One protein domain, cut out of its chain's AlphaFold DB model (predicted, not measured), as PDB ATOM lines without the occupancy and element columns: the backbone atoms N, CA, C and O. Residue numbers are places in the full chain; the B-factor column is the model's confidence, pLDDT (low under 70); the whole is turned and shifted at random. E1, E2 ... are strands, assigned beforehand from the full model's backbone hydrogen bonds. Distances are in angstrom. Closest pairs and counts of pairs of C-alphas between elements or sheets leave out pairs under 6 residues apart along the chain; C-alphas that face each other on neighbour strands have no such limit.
ATOM      1  N   GLU A 345     -44.803 -32.403   4.129       70.94
ATOM      2  CA  GLU A 345     -44.024 -31.503   4.995       70.94
ATOM      3  C   GLU A 345     -44.973 -30.641   5.849       70.94
ATOM      4  O   GLU A 345     -45.914 -30.049   5.321       70.94
ATOM      5  N   THR A 346     -44.776 -30.573   7.167       69.50
ATOM      6  CA  THR A 346     -45.731 -29.898   8.072       69.50
ATOM      7  C   THR A 346     -45.040 -29.015   9.102       69.50
ATOM      8  O   THR A 346     -44.061 -29.433   9.716       69.50
ATOM      9  N   ALA A 347     -45.595 -27.825   9.332       74.31
ATOM     10  CA  ALA A 347     -45.389 -26.997  10.511       74.31
ATOM     11  C   ALA A 347     -46.710 -26.904  11.301       74.31
ATOM     12  O   ALA A 347     -47.702 -26.422  10.764       74.31
ATOM     13  N   CYS A 348     -46.770 -27.363  12.549       72.06
ATOM     14  CA  CYS A 348     -48.014 -27.312  13.329       72.06
ATOM     15  C   CYS A 348     -47.819 -26.805  14.761       72.06
ATOM     16  O   CYS A 348     -46.842 -27.154  15.415       72.06
ATOM     17  N   GLU A 349     -48.757 -25.997  15.248       72.75
ATOM     18  CA  GLU A 349     -48.944 -25.673  16.663       72.75
ATOM     19  C   GLU A 349     -50.163 -26.492  17.130       72.75
ATOM     20  O   GLU A 349     -51.285 -26.122  16.824       72.75
ATOM     21  N   GLY A 350     -49.976 -27.655  17.765       73.56
ATOM     22  CA  GLY A 350     -51.062 -28.603  18.082       73.56
ATOM     23  C   GLY A 350     -50.621 -30.072  18.101       73.56
ATOM     24  O   GLY A 350     -49.475 -30.386  17.763       73.56
ATOM     25  N   ASP A 351     -51.522 -30.986  18.489       75.25
ATOM     26  CA  ASP A 351     -51.207 -32.419  18.497       75.25
ATOM     27  C   ASP A 351     -51.176 -32.953  17.058       75.25
ATOM     28  O   ASP A 351     -52.061 -32.670  16.245       75.25
ATOM     29  N   SER A 352     -50.157 -33.742  16.705       72.31
ATOM     30  CA  SER A 352     -49.964 -34.163  15.312       72.31
ATOM     31  C   SER A 352     -49.571 -35.624  15.106       72.31
ATOM     32  O   SER A 352     -48.818 -36.237  15.866       72.31
ATOM     33  N   PHE A 353     -50.059 -36.202  14.007       75.31
ATOM     34  CA  PHE A 353     -49.735 -37.564  13.566       75.31
ATOM     35  C   PHE A 353     -49.243 -37.559  12.109       75.31
ATOM     36  O   PHE A 353     -49.945 -38.039  11.211       75.31
ATOM     37  N   PRO A 354     -48.058 -36.988  11.839       72.19
ATOM     38  CA  PRO A 354     -47.577 -36.772  10.483       72.19
ATOM     39  C   PRO A 354     -46.942 -38.024   9.862       72.19
ATOM     40  O   PRO A 354     -46.267 -38.824  10.518       72.19
ATOM     41  N   ASN A 355     -47.106 -38.164   8.548       71.94
ATOM     42  CA  ASN A 355     -46.415 -39.144   7.712       71.94
ATOM     43  C   ASN A 355     -45.534 -38.403   6.682       71.94
ATOM     44  O   ASN A 355     -45.830 -38.410   5.487       71.94
ATOM     45  N   GLY A 356     -44.489 -37.710   7.155       70.31
ATOM     46  CA  GLY A 356     -43.605 -36.850   6.353       70.31
ATOM     47  C   GLY A 356     -42.616 -36.041   7.207       70.31
ATOM     48  O   GLY A 356     -42.485 -36.311   8.402       70.31
ATOM     49  N   GLU A 357     -41.918 -35.071   6.599       70.81
ATOM     50  CA  GLU A 357     -41.049 -34.134   7.333       70.81
ATOM     51  C   GLU A 357     -41.878 -33.207   8.229       70.81
ATOM     52  O   GLU A 357     -42.852 -32.613   7.780       70.81
ATOM     53  N   THR A 358     -41.534 -33.098   9.515       68.69
ATOM     54  CA  THR A 358     -42.368 -32.360  10.485       68.69
ATOM     55  C   THR A 358     -41.553 -31.420  11.367       68.69
ATOM     56  O   THR A 358     -40.522 -31.810  11.929       68.69
ATOM     57  N   ALA A 359     -42.072 -30.204  11.537       73.88
ATOM     58  CA  ALA A 359     -41.795 -29.313  12.651       73.88
ATOM     59  C   ALA A 359     -43.082 -29.093  13.470       73.88
ATOM     60  O   ALA A 359     -44.105 -28.734  12.897       73.88
ATOM     61  N   CYS A 360     -43.063 -29.312  14.786       72.25
ATOM     62  CA  CYS A 360     -44.277 -29.211  15.599       72.25
ATOM     63  C   CYS A 360     -44.061 -28.564  16.978       72.25
ATOM     64  O   CYS A 360     -43.027 -28.771  17.611       72.25
ATOM     65  N   GLU A 361     -45.044 -27.804  17.454       73.00
ATOM     66  CA  GLU A 361     -45.175 -27.325  18.834       73.00
ATOM     67  C   GLU A 361     -46.433 -27.982  19.443       73.00
ATOM     68  O   GLU A 361     -47.538 -27.466  19.301       73.00
ATOM     69  N   GLY A 362     -46.284 -29.161  20.060       73.12
ATOM     70  CA  GLY A 362     -47.371 -30.025  20.552       73.12
ATOM     71  C   GLY A 362     -46.955 -31.500  20.675       73.12
ATOM     72  O   GLY A 362     -45.814 -31.850  20.353       73.12
ATOM     73  N   ASP A 363     -47.857 -32.373  21.147       75.81
ATOM     74  CA  ASP A 363     -47.565 -33.810  21.237       75.81
ATOM     75  C   ASP A 363     -47.601 -34.442  19.835       75.81
ATOM     76  O   ASP A 363     -48.509 -34.191  19.041       75.81
ATOM     77  N   ALA A 364     -46.616 -35.284  19.500       72.69
ATOM     78  CA  ALA A 364     -46.471 -35.783  18.131       72.69
ATOM     79  C   ALA A 364     -46.130 -37.270  17.999       72.69
ATOM     80  O   ALA A 364     -45.278 -37.831  18.690       72.69
ATOM     81  N   PHE A 365     -46.737 -37.911  17.002       76.00
ATOM     82  CA  PHE A 365     -46.512 -39.318  16.659       76.00
ATOM     83  C   PHE A 365     -46.045 -39.457  15.199       76.00
ATOM     84  O   PHE A 365     -46.788 -39.983  14.363       76.00
ATOM     85  N   PRO A 366     -44.836 -38.973  14.852       72.06
ATOM     86  CA  PRO A 366     -44.382 -38.946  13.471       72.06
ATOM     87  C   PRO A 366     -43.938 -40.327  12.972       72.06
ATOM     88  O   PRO A 366     -43.200 -41.064  13.634       72.06
ATOM     89  N   ASN A 367     -44.345 -40.656  11.749       72.00
ATOM     90  CA  ASN A 367     -43.871 -41.813  10.994       72.00
ATOM     91  C   ASN A 367     -43.042 -41.327   9.789       72.00
ATOM     92  O   ASN A 367     -43.478 -41.430   8.644       72.00
ATOM     93  N   GLY A 368     -41.870 -40.742  10.054       67.69
ATOM     94  CA  GLY A 368     -41.020 -40.082   9.055       67.69
ATOM     95  C   GLY A 368     -39.780 -39.413   9.663       67.69
ATOM     96  O   GLY A 368     -39.489 -39.597  10.845       67.69
ATOM     97  N   GLU A 369     -39.039 -38.658   8.848       66.81
ATOM     98  CA  GLU A 369     -37.948 -37.790   9.317       66.81
ATOM     99  C   GLU A 369     -38.555 -36.574  10.034       66.81
ATOM    100  O   GLU A 369     -39.454 -35.936   9.509       66.81
ATOM    101  N   THR A 370     -38.141 -36.261  11.258       64.75
ATOM    102  CA  THR A 370     -38.712 -35.152  12.048       64.75
ATOM    103  C   THR A 370     -37.617 -34.156  12.389       64.75
ATOM    104  O   THR A 370     -36.656 -34.486  13.089       64.75
ATOM    105  N   THR A 371     -37.756 -32.924  11.908       62.38
ATOM    106  CA  THR A 371     -36.699 -31.914  11.997       62.38
ATOM    107  C   THR A 371     -36.650 -31.251  13.373       62.38
ATOM    108  O   THR A 371     -35.559 -30.947  13.857       62.38
ATOM    109  N   ALA A 372     -37.809 -31.014  14.002       67.44
ATOM    110  CA  ALA A 372     -37.909 -30.448  15.350       67.44
ATOM    111  C   ALA A 372     -39.336 -30.563  15.915       67.44
ATOM    112  O   ALA A 372     -40.252 -29.984  15.350       67.44
ATOM    113  N   CYS A 373     -39.516 -31.213  17.063       69.00
ATOM    114  CA  CYS A 373     -40.787 -31.174  17.799       69.00
ATOM    115  C   CYS A 373     -40.592 -30.710  19.247       69.00
ATOM    116  O   CYS A 373     -39.651 -31.153  19.912       69.00
ATOM    117  N   GLU A 374     -41.452 -29.809  19.725       73.69
ATOM    118  CA  GLU A 374     -41.521 -29.340  21.115       73.69
ATOM    119  C   GLU A 374     -42.790 -29.904  21.781       73.69
ATOM    120  O   GLU A 374     -43.873 -29.368  21.585       73.69
ATOM    121  N   GLY A 375     -42.660 -30.995  22.545       72.88
ATOM    122  CA  GLY A 375     -43.768 -31.758  23.144       72.88
ATOM    123  C   GLY A 375     -43.411 -33.234  23.373       72.88
ATOM    124  O   GLY A 375     -42.286 -33.653  23.067       72.88
ATOM    125  N   ASP A 376     -44.342 -34.025  23.919       75.56
ATOM    126  CA  ASP A 376     -44.120 -35.464  24.095       75.56
ATOM    127  C   ASP A 376     -44.215 -36.169  22.735       75.56
ATOM    128  O   ASP A 376     -45.096 -35.883  21.923       75.56
ATOM    129  N   SER A 377     -43.293 -37.094  22.445       71.38
ATOM    130  CA  SER A 377     -43.216 -37.690  21.104       71.38
ATOM    131  C   SER A 377     -42.944 -39.191  21.050       71.38
ATOM    132  O   SER A 377     -42.187 -39.768  21.833       71.38
ATOM    133  N   PHE A 378     -43.541 -39.850  20.055       74.88
ATOM    134  CA  PHE A 378     -43.359 -41.283  19.783       74.88
ATOM    135  C   PHE A 378     -42.893 -41.503  18.333       74.88
ATOM    136  O   PHE A 378     -43.656 -42.030  17.517       74.88
ATOM    137  N   PRO A 379     -41.667 -41.082  17.975       71.50
ATOM    138  CA  PRO A 379     -41.212 -41.122  16.594       71.50
ATOM    139  C   PRO A 379     -40.822 -42.530  16.131       71.50
ATOM    140  O   PRO A 379     -40.199 -43.313  16.858       71.50
ATOM    141  N   ASN A 380     -41.128 -42.826  14.870       72.50
ATOM    142  CA  ASN A 380     -40.666 -44.013  14.153       72.50
ATOM    143  C   ASN A 380     -39.813 -43.586  12.942       72.50
ATOM    144  O   ASN A 380     -40.285 -43.625  11.807       72.50
ATOM    145  N   GLY A 381     -38.578 -43.133  13.186       70.00
ATOM    146  CA  GLY A 381     -37.691 -42.571  12.158       70.00
ATOM    147  C   GLY A 381     -36.507 -41.788  12.735       70.00
ATOM    148  O   GLY A 381     -36.213 -41.913  13.923       70.00
ATOM    149  N   GLU A 382     -35.829 -41.006  11.887       70.19
ATOM    150  CA  GLU A 382     -34.836 -40.010  12.320       70.19
ATOM    151  C   GLU A 382     -35.557 -38.810  12.946       70.19
ATOM    152  O   GLU A 382     -36.470 -38.259  12.335       70.19
ATOM    153  N   THR A 383     -35.233 -38.414  14.181       67.12
ATOM    154  CA  THR A 383     -35.983 -37.340  14.865       67.12
ATOM    155  C   THR A 383     -35.123 -36.491  15.797       67.12
ATOM    156  O   THR A 383     -34.310 -37.015  16.559       67.12
ATOM    157  N   ALA A 384     -35.347 -35.173  15.782       71.56
ATOM    158  CA  ALA A 384     -34.885 -34.259  16.822       71.56
ATOM    159  C   ALA A 384     -36.067 -33.722  17.652       71.56
ATOM    160  O   ALA A 384     -36.986 -33.120  17.100       71.56
ATOM    161  N   CYS A 385     -36.048 -33.918  18.975       70.44
ATOM    162  CA  CYS A 385     -37.177 -33.565  19.844       70.44
ATOM    163  C   CYS A 385     -36.772 -32.833  21.136       70.44
ATOM    164  O   CYS A 385     -35.657 -32.990  21.644       70.44
ATOM    165  N   LYS A 386     -37.679 -32.022  21.685       74.38
ATOM    166  CA  LYS A 386     -37.607 -31.439  23.031       74.38
ATOM    167  C   LYS A 386     -38.872 -31.836  23.798       74.38
ATOM    168  O   LYS A 386     -39.939 -31.334  23.474       74.38
ATOM    169  N   GLY A 387     -38.738 -32.690  24.806       74.38
ATOM    170  CA  GLY A 387     -39.853 -33.302  25.539       74.38
ATOM    171  C   GLY A 387     -39.581 -34.774  25.849       74.38
ATOM    172  O   GLY A 387     -38.507 -35.286  25.504       74.38
ATOM    173  N   ASP A 388     -40.527 -35.444  26.512       76.00
ATOM    174  CA  ASP A 388     -40.381 -36.867  26.814       76.00
ATOM    175  C   ASP A 388     -40.626 -37.690  25.542       76.00
ATOM    176  O   ASP A 388     -41.496 -37.380  24.727       76.00
ATOM    177  N   SER A 389     -39.825 -38.735  25.319       70.62
ATOM    178  CA  SER A 389     -39.849 -39.453  24.040       70.62
ATOM    179  C   SER A 389     -39.717 -40.969  24.139       70.62
ATOM    180  O   SER A 389     -38.978 -41.523  24.958       70.62
ATOM    181  N   PHE A 390     -40.401 -41.669  23.234       74.62
ATOM    182  CA  PHE A 390     -40.334 -43.128  23.088       74.62
ATOM    183  C   PHE A 390     -39.944 -43.506  21.649       74.62
ATOM    184  O   PHE A 390     -40.782 -44.007  20.893       74.62
ATOM    185  N   PRO A 391     -38.692 -43.249  21.231       71.25
ATOM    186  CA  PRO A 391     -38.300 -43.425  19.842       71.25
ATOM    187  C   PRO A 391     -38.061 -44.886  19.449       71.25
ATOM    188  O   PRO A 391     -37.456 -45.673  20.186       71.25
ATOM    189  N   ASN A 392     -38.449 -45.215  18.218       72.06
ATOM    190  CA  ASN A 392     -38.093 -46.448  17.521       72.06
ATOM    191  C   ASN A 392     -37.292 -46.104  16.247       72.06
ATOM    192  O   ASN A 392     -37.823 -46.158  15.141       72.06
ATOM    193  N   GLY A 393     -36.028 -45.698  16.409       69.56
ATOM    194  CA  GLY A 393     -35.181 -45.178  15.327       69.56
ATOM    195  C   GLY A 393     -33.901 -44.497  15.828       69.56
ATOM    196  O   GLY A 393     -33.527 -44.677  16.990       69.56
ATOM    197  N   GLU A 394     -33.238 -43.749  14.938       69.75
ATOM    198  CA  GLU A 394     -32.110 -42.863  15.270       69.75
ATOM    199  C   GLU A 394     -32.632 -41.513  15.781       69.75
ATOM    200  O   GLU A 394     -33.309 -40.796  15.055       69.75
ATOM    201  N   THR A 395     -32.332 -41.133  17.025       66.56
ATOM    202  CA  THR A 395     -32.976 -39.947  17.635       66.56
ATOM    203  C   THR A 395     -31.999 -39.071  18.405       66.56
ATOM    204  O   THR A 395     -31.092 -39.575  19.073       66.56
ATOM    205  N   ALA A 396     -32.220 -37.756  18.354       71.06
ATOM    206  CA  ALA A 396     -31.563 -36.742  19.172       71.06
ATOM    207  C   ALA A 396     -32.602 -35.972  20.014       71.06
ATOM    208  O   ALA A 396     -33.258 -35.066  19.507       71.06
ATOM    209  N   CYS A 397     -32.754 -36.292  21.302       68.12
ATOM    210  CA  CYS A 397     -33.799 -35.685  22.145       68.12
ATOM    211  C   CYS A 397     -33.264 -34.946  23.379       68.12
ATOM    212  O   CYS A 397     -32.269 -35.344  23.980       68.12
ATOM    213  N   LYS A 398     -33.942 -33.864  23.776       72.94
ATOM    214  CA  LYS A 398     -33.733 -33.149  25.047       72.94
ATOM    215  C   LYS A 398     -34.956 -33.375  25.945       72.94
ATOM    216  O   LYS A 398     -35.982 -32.744  25.713       72.94
ATOM    217  N   GLY A 399     -34.846 -34.257  26.936       73.06
ATOM    218  CA  GLY A 399     -35.947 -34.746  27.781       73.06
ATOM    219  C   GLY A 399     -35.741 -36.207  28.198       73.06
ATOM    220  O   GLY A 399     -34.720 -36.805  27.836       73.06
ATOM    221  N   ASP A 400     -36.679 -36.780  28.958       74.94
ATOM    222  CA  ASP A 400     -36.582 -38.187  29.360       74.94
ATOM    223  C   ASP A 400     -36.902 -39.097  28.163       74.94
ATOM    224  O   ASP A 400     -37.776 -38.809  27.345       74.94
ATOM    225  N   SER A 401     -36.170 -40.204  28.009       69.06
ATOM    226  CA  SER A 401     -36.296 -41.058  26.820       69.06
ATOM    227  C   SER A 401     -36.318 -42.559  27.112       69.06
ATOM    228  O   SER A 401     -35.573 -43.088  27.943       69.06
ATOM    229  N   PHE A 402     -37.138 -43.287  26.349       73.94
ATOM    230  CA  PHE A 402     -37.234 -44.752  26.374       73.94
ATOM    231  C   PHE A 402     -36.911 -45.350  24.990       73.94
ATOM    232  O   PHE A 402     -37.804 -45.852  24.302       73.94
ATOM    233  N   PRO A 403     -35.645 -45.278  24.539       70.12
ATOM    234  CA  PRO A 403     -35.284 -45.604  23.167       70.12
ATOM    235  C   PRO A 403     -35.192 -47.102  22.853       70.12
ATOM    236  O   PRO A 403     -34.646 -47.899  23.626       70.12
ATOM    237  N   ASN A 404     -35.599 -47.455  21.632       69.69
ATOM    238  CA  ASN A 404     -35.331 -48.739  20.988       69.69
ATOM    239  C   ASN A 404     -34.518 -48.525  19.690       69.69
ATOM    240  O   ASN A 404     -35.086 -48.457  18.604       69.69
ATOM    241  N   GLY A 405     -33.191 -48.376  19.798       66.75
ATOM    242  CA  GLY A 405     -32.297 -48.076  18.663       66.75
ATOM    243  C   GLY A 405     -31.013 -47.347  19.082       66.75
ATOM    244  O   GLY A 405     -30.739 -47.252  20.280       66.75
ATOM    245  N   GLU A 406     -30.253 -46.822  18.116       67.19
ATOM    246  CA  GLU A 406     -29.107 -45.924  18.360       67.19
ATOM    247  C   GLU A 406     -29.606 -44.507  18.678       67.19
ATOM    248  O   GLU A 406     -30.286 -43.906  17.859       67.19
ATOM    249  N   ASN A 407     -29.321 -43.963  19.867       66.12
ATOM    250  CA  ASN A 407     -29.889 -42.669  20.277       66.12
ATOM    251  C   ASN A 407     -28.897 -41.774  21.029       66.12
ATOM    252  O   ASN A 407     -28.067 -42.258  21.806       66.12
ATOM    253  N   ALA A 408     -29.036 -40.462  20.832       68.69
ATOM    254  CA  ALA A 408     -28.382 -39.417  21.606       68.69
ATOM    255  C   ALA A 408     -29.429 -38.639  22.419       68.69
ATOM    256  O   ALA A 408     -30.442 -38.212  21.869       68.69
ATOM    257  N   CYS A 409     -29.212 -38.450  23.723       68.25
ATOM    258  CA  CYS A 409     -30.191 -37.745  24.554       68.25
ATOM    259  C   CYS A 409     -29.576 -36.830  25.623       68.25
ATOM    260  O   CYS A 409     -28.505 -37.112  26.150       68.25
ATOM    261  N   GLU A 410     -30.242 -35.724  25.948       71.69
ATOM    262  CA  GLU A 410     -29.944 -34.865  27.105       71.69
ATOM    263  C   GLU A 410     -31.113 -34.994  28.104       71.69
ATOM    264  O   GLU A 410     -32.121 -34.304  27.956       71.69
ATOM    265  N   GLY A 411     -31.002 -35.907  29.079       69.56
ATOM    266  CA  GLY A 411     -32.070 -36.290  30.022       69.56
ATOM    267  C   GLY A 411     -31.904 -37.721  30.555       69.56
ATOM    268  O   GLY A 411     -30.907 -38.381  30.234       69.56
ATOM    269  N   ASP A 412     -32.843 -38.209  31.376       74.44
ATOM    270  CA  ASP A 412     -32.781 -39.588  31.880       74.44
ATOM    271  C   ASP A 412     -33.170 -40.585  30.770       74.44
ATOM    272  O   ASP A 412     -34.021 -40.313  29.921       74.44
ATOM    273  N   SER A 413     -32.522 -41.756  30.734       68.75
ATOM    274  CA  SER A 413     -32.720 -42.748  29.664       68.75
ATOM    275  C   SER A 413     -32.930 -44.172  30.171       68.75
ATOM    276  O   SER A 413     -32.216 -44.650  31.055       68.75
ATOM    277  N   PHE A 414     -33.864 -44.889  29.538       75.56
ATOM    278  CA  PHE A 414     -34.163 -46.306  29.797       75.56
ATOM    279  C   PHE A 414     -34.055 -47.137  28.501       75.56
ATOM    280  O   PHE A 414     -35.071 -47.530  27.920       75.56
ATOM    281  N   PRO A 415     -32.834 -47.374  27.992       68.94
ATOM    282  CA  PRO A 415     -32.622 -47.910  26.651       68.94
ATOM    283  C   PRO A 415     -32.788 -49.430  26.544       68.94
ATOM    284  O   PRO A 415     -32.420 -50.184  27.447       68.94
ATOM    285  N   ASN A 416     -33.228 -49.884  25.366       66.44
ATOM    286  CA  ASN A 416     -33.165 -51.284  24.923       66.44
ATOM    287  C   ASN A 416     -32.182 -51.467  23.736       66.44
ATOM    288  O   ASN A 416     -32.414 -52.280  22.842       66.44
ATOM    289  N   GLY A 417     -31.093 -50.679  23.706       63.66
ATOM    290  CA  GLY A 417     -30.113 -50.580  22.608       63.66
ATOM    291  C   GLY A 417     -28.851 -49.772  22.977       63.66
ATOM    292  O   GLY A 417     -28.634 -49.467  24.151       63.66
ATOM    293  N   GLU A 418     -27.998 -49.442  21.997       61.25
ATOM    294  CA  GLU A 418     -26.815 -48.583  22.210       61.25
ATOM    295  C   GLU A 418     -27.228 -47.105  22.336       61.25
ATOM    296  O   GLU A 418     -27.938 -46.576  21.486       61.25
ATOM    297  N   THR A 419     -26.795 -46.422  23.400       63.94
ATOM    298  CA  THR A 419     -27.181 -45.026  23.678       63.94
ATOM    299  C   THR A 419     -26.017 -44.169  24.155       63.94
ATOM    300  O   THR A 419     -25.126 -44.636  24.870       63.94
ATOM    301  N   ALA A 420     -26.031 -42.895  23.759       66.06
ATOM    302  CA  ALA A 420     -25.082 -41.867  24.171       66.06
ATOM    303  C   ALA A 420     -25.842 -40.685  24.793       66.06
ATOM    304  O   ALA A 420     -26.233 -39.758  24.090       66.06
ATOM    305  N   CYS A 421     -26.061 -40.723  26.110       63.94
ATOM    306  CA  CYS A 421     -26.862 -39.715  26.807       63.94
ATOM    307  C   CYS A 421     -26.066 -38.875  27.818       63.94
ATOM    308  O   CYS A 421     -25.219 -39.393  28.551       63.94
ATOM    309  N   GLU A 422     -26.368 -37.578  27.877       67.56
ATOM    310  CA  GLU A 422     -25.953 -36.642  28.926       67.56
ATOM    311  C   GLU A 422     -27.027 -36.613  30.035       67.56
ATOM    312  O   GLU A 422     -27.810 -35.674  30.143       67.56
ATOM    313  N   GLY A 423     -27.084 -37.677  30.845       65.81
ATOM    314  CA  GLY A 423     -28.035 -37.864  31.955       65.81
ATOM    315  C   GLY A 423     -27.879 -39.238  32.620       65.81
ATOM    316  O   GLY A 423     -26.919 -39.957  32.312       65.81
ATOM    317  N   ASP A 424     -28.773 -39.615  33.545       70.44
ATOM    318  CA  ASP A 424     -28.706 -40.946  34.158       70.44
ATOM    319  C   ASP A 424     -29.241 -42.006  33.171       70.44
ATOM    320  O   ASP A 424     -30.305 -41.863  32.572       70.44
ATOM    321  N   SER A 425     -28.483 -43.090  32.974       69.12
ATOM    322  CA  SER A 425     -28.862 -44.194  32.085       69.12
ATOM    323  C   SER A 425     -29.132 -45.459  32.890       69.12
ATOM    324  O   SER A 425     -28.252 -45.968  33.595       69.12
ATOM    325  N   PHE A 426     -30.357 -45.970  32.774       72.00
ATOM    326  CA  PHE A 426     -30.850 -47.153  33.471       72.00
ATOM    327  C   PHE A 426     -31.105 -48.287  32.463       72.00
ATOM    328  O   PHE A 426     -32.207 -48.397  31.923       72.00
ATOM    329  N   PRO A 427     -30.104 -49.141  32.180       65.69
ATOM    330  CA  PRO A 427     -30.290 -50.286  31.295       65.69
ATOM    331  C   PRO A 427     -31.283 -51.285  31.908       65.69
ATOM    332  O   PRO A 427     -31.222 -51.558  33.111       65.69
ATOM    333  N   ASN A 428     -32.178 -51.820  31.074       58.69
ATOM    334  CA  ASN A 428     -33.172 -52.828  31.464       58.69
ATOM    335  C   ASN A 428     -32.573 -54.238  31.604       58.69
ATOM    336  O   ASN A 428     -31.662 -54.587  30.814       58.69
TER     337      ASN A 428
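What this domain is: This is residues 345 to 428 of the 428 residues of an uncharacterized protein of Xenopus tropicalis (UniProt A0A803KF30). What is the shape? It is a rod-like solenoid with little regular structure, the chain wound in stacked turns: the sheet E1 to E7 makes one wall, and the links close each turn. What builds it? The 84 printed residues have seven named strands, E1 to E7 in chain and sheet order, parallel, and no named helix; the class is all strand, though named elements hold only 28 residues. How large? Compact, radius of gyration of the C-alphas 11.7 A, spanning 34 by 16 by 15 A.

Where its parts are: Where are the strands? E1 is residues 346 to 349, E2 358 to 361, E3 370 to 374, E4 383 to 386, E5 395 to 398, E6 407 to 410, E7 419 to 421. Which anchors help? C-alpha 346 is at (-45.731, -29.898, 8.072), C-alpha 421 at (-26.862, -39.715, 26.807).

How they stand to each other: How do neighbours pair? E1 and E2 are parallel at 5 degrees, with N 359 and O 346 within hydrogen-bond range at 2.8 A. Which are edge strands? E1 and E7, which are apart.

The domain as a whole: Any cut or long link? The printed part has neither. Where is confidence low? Residues 415 to 423, among others, are under 70.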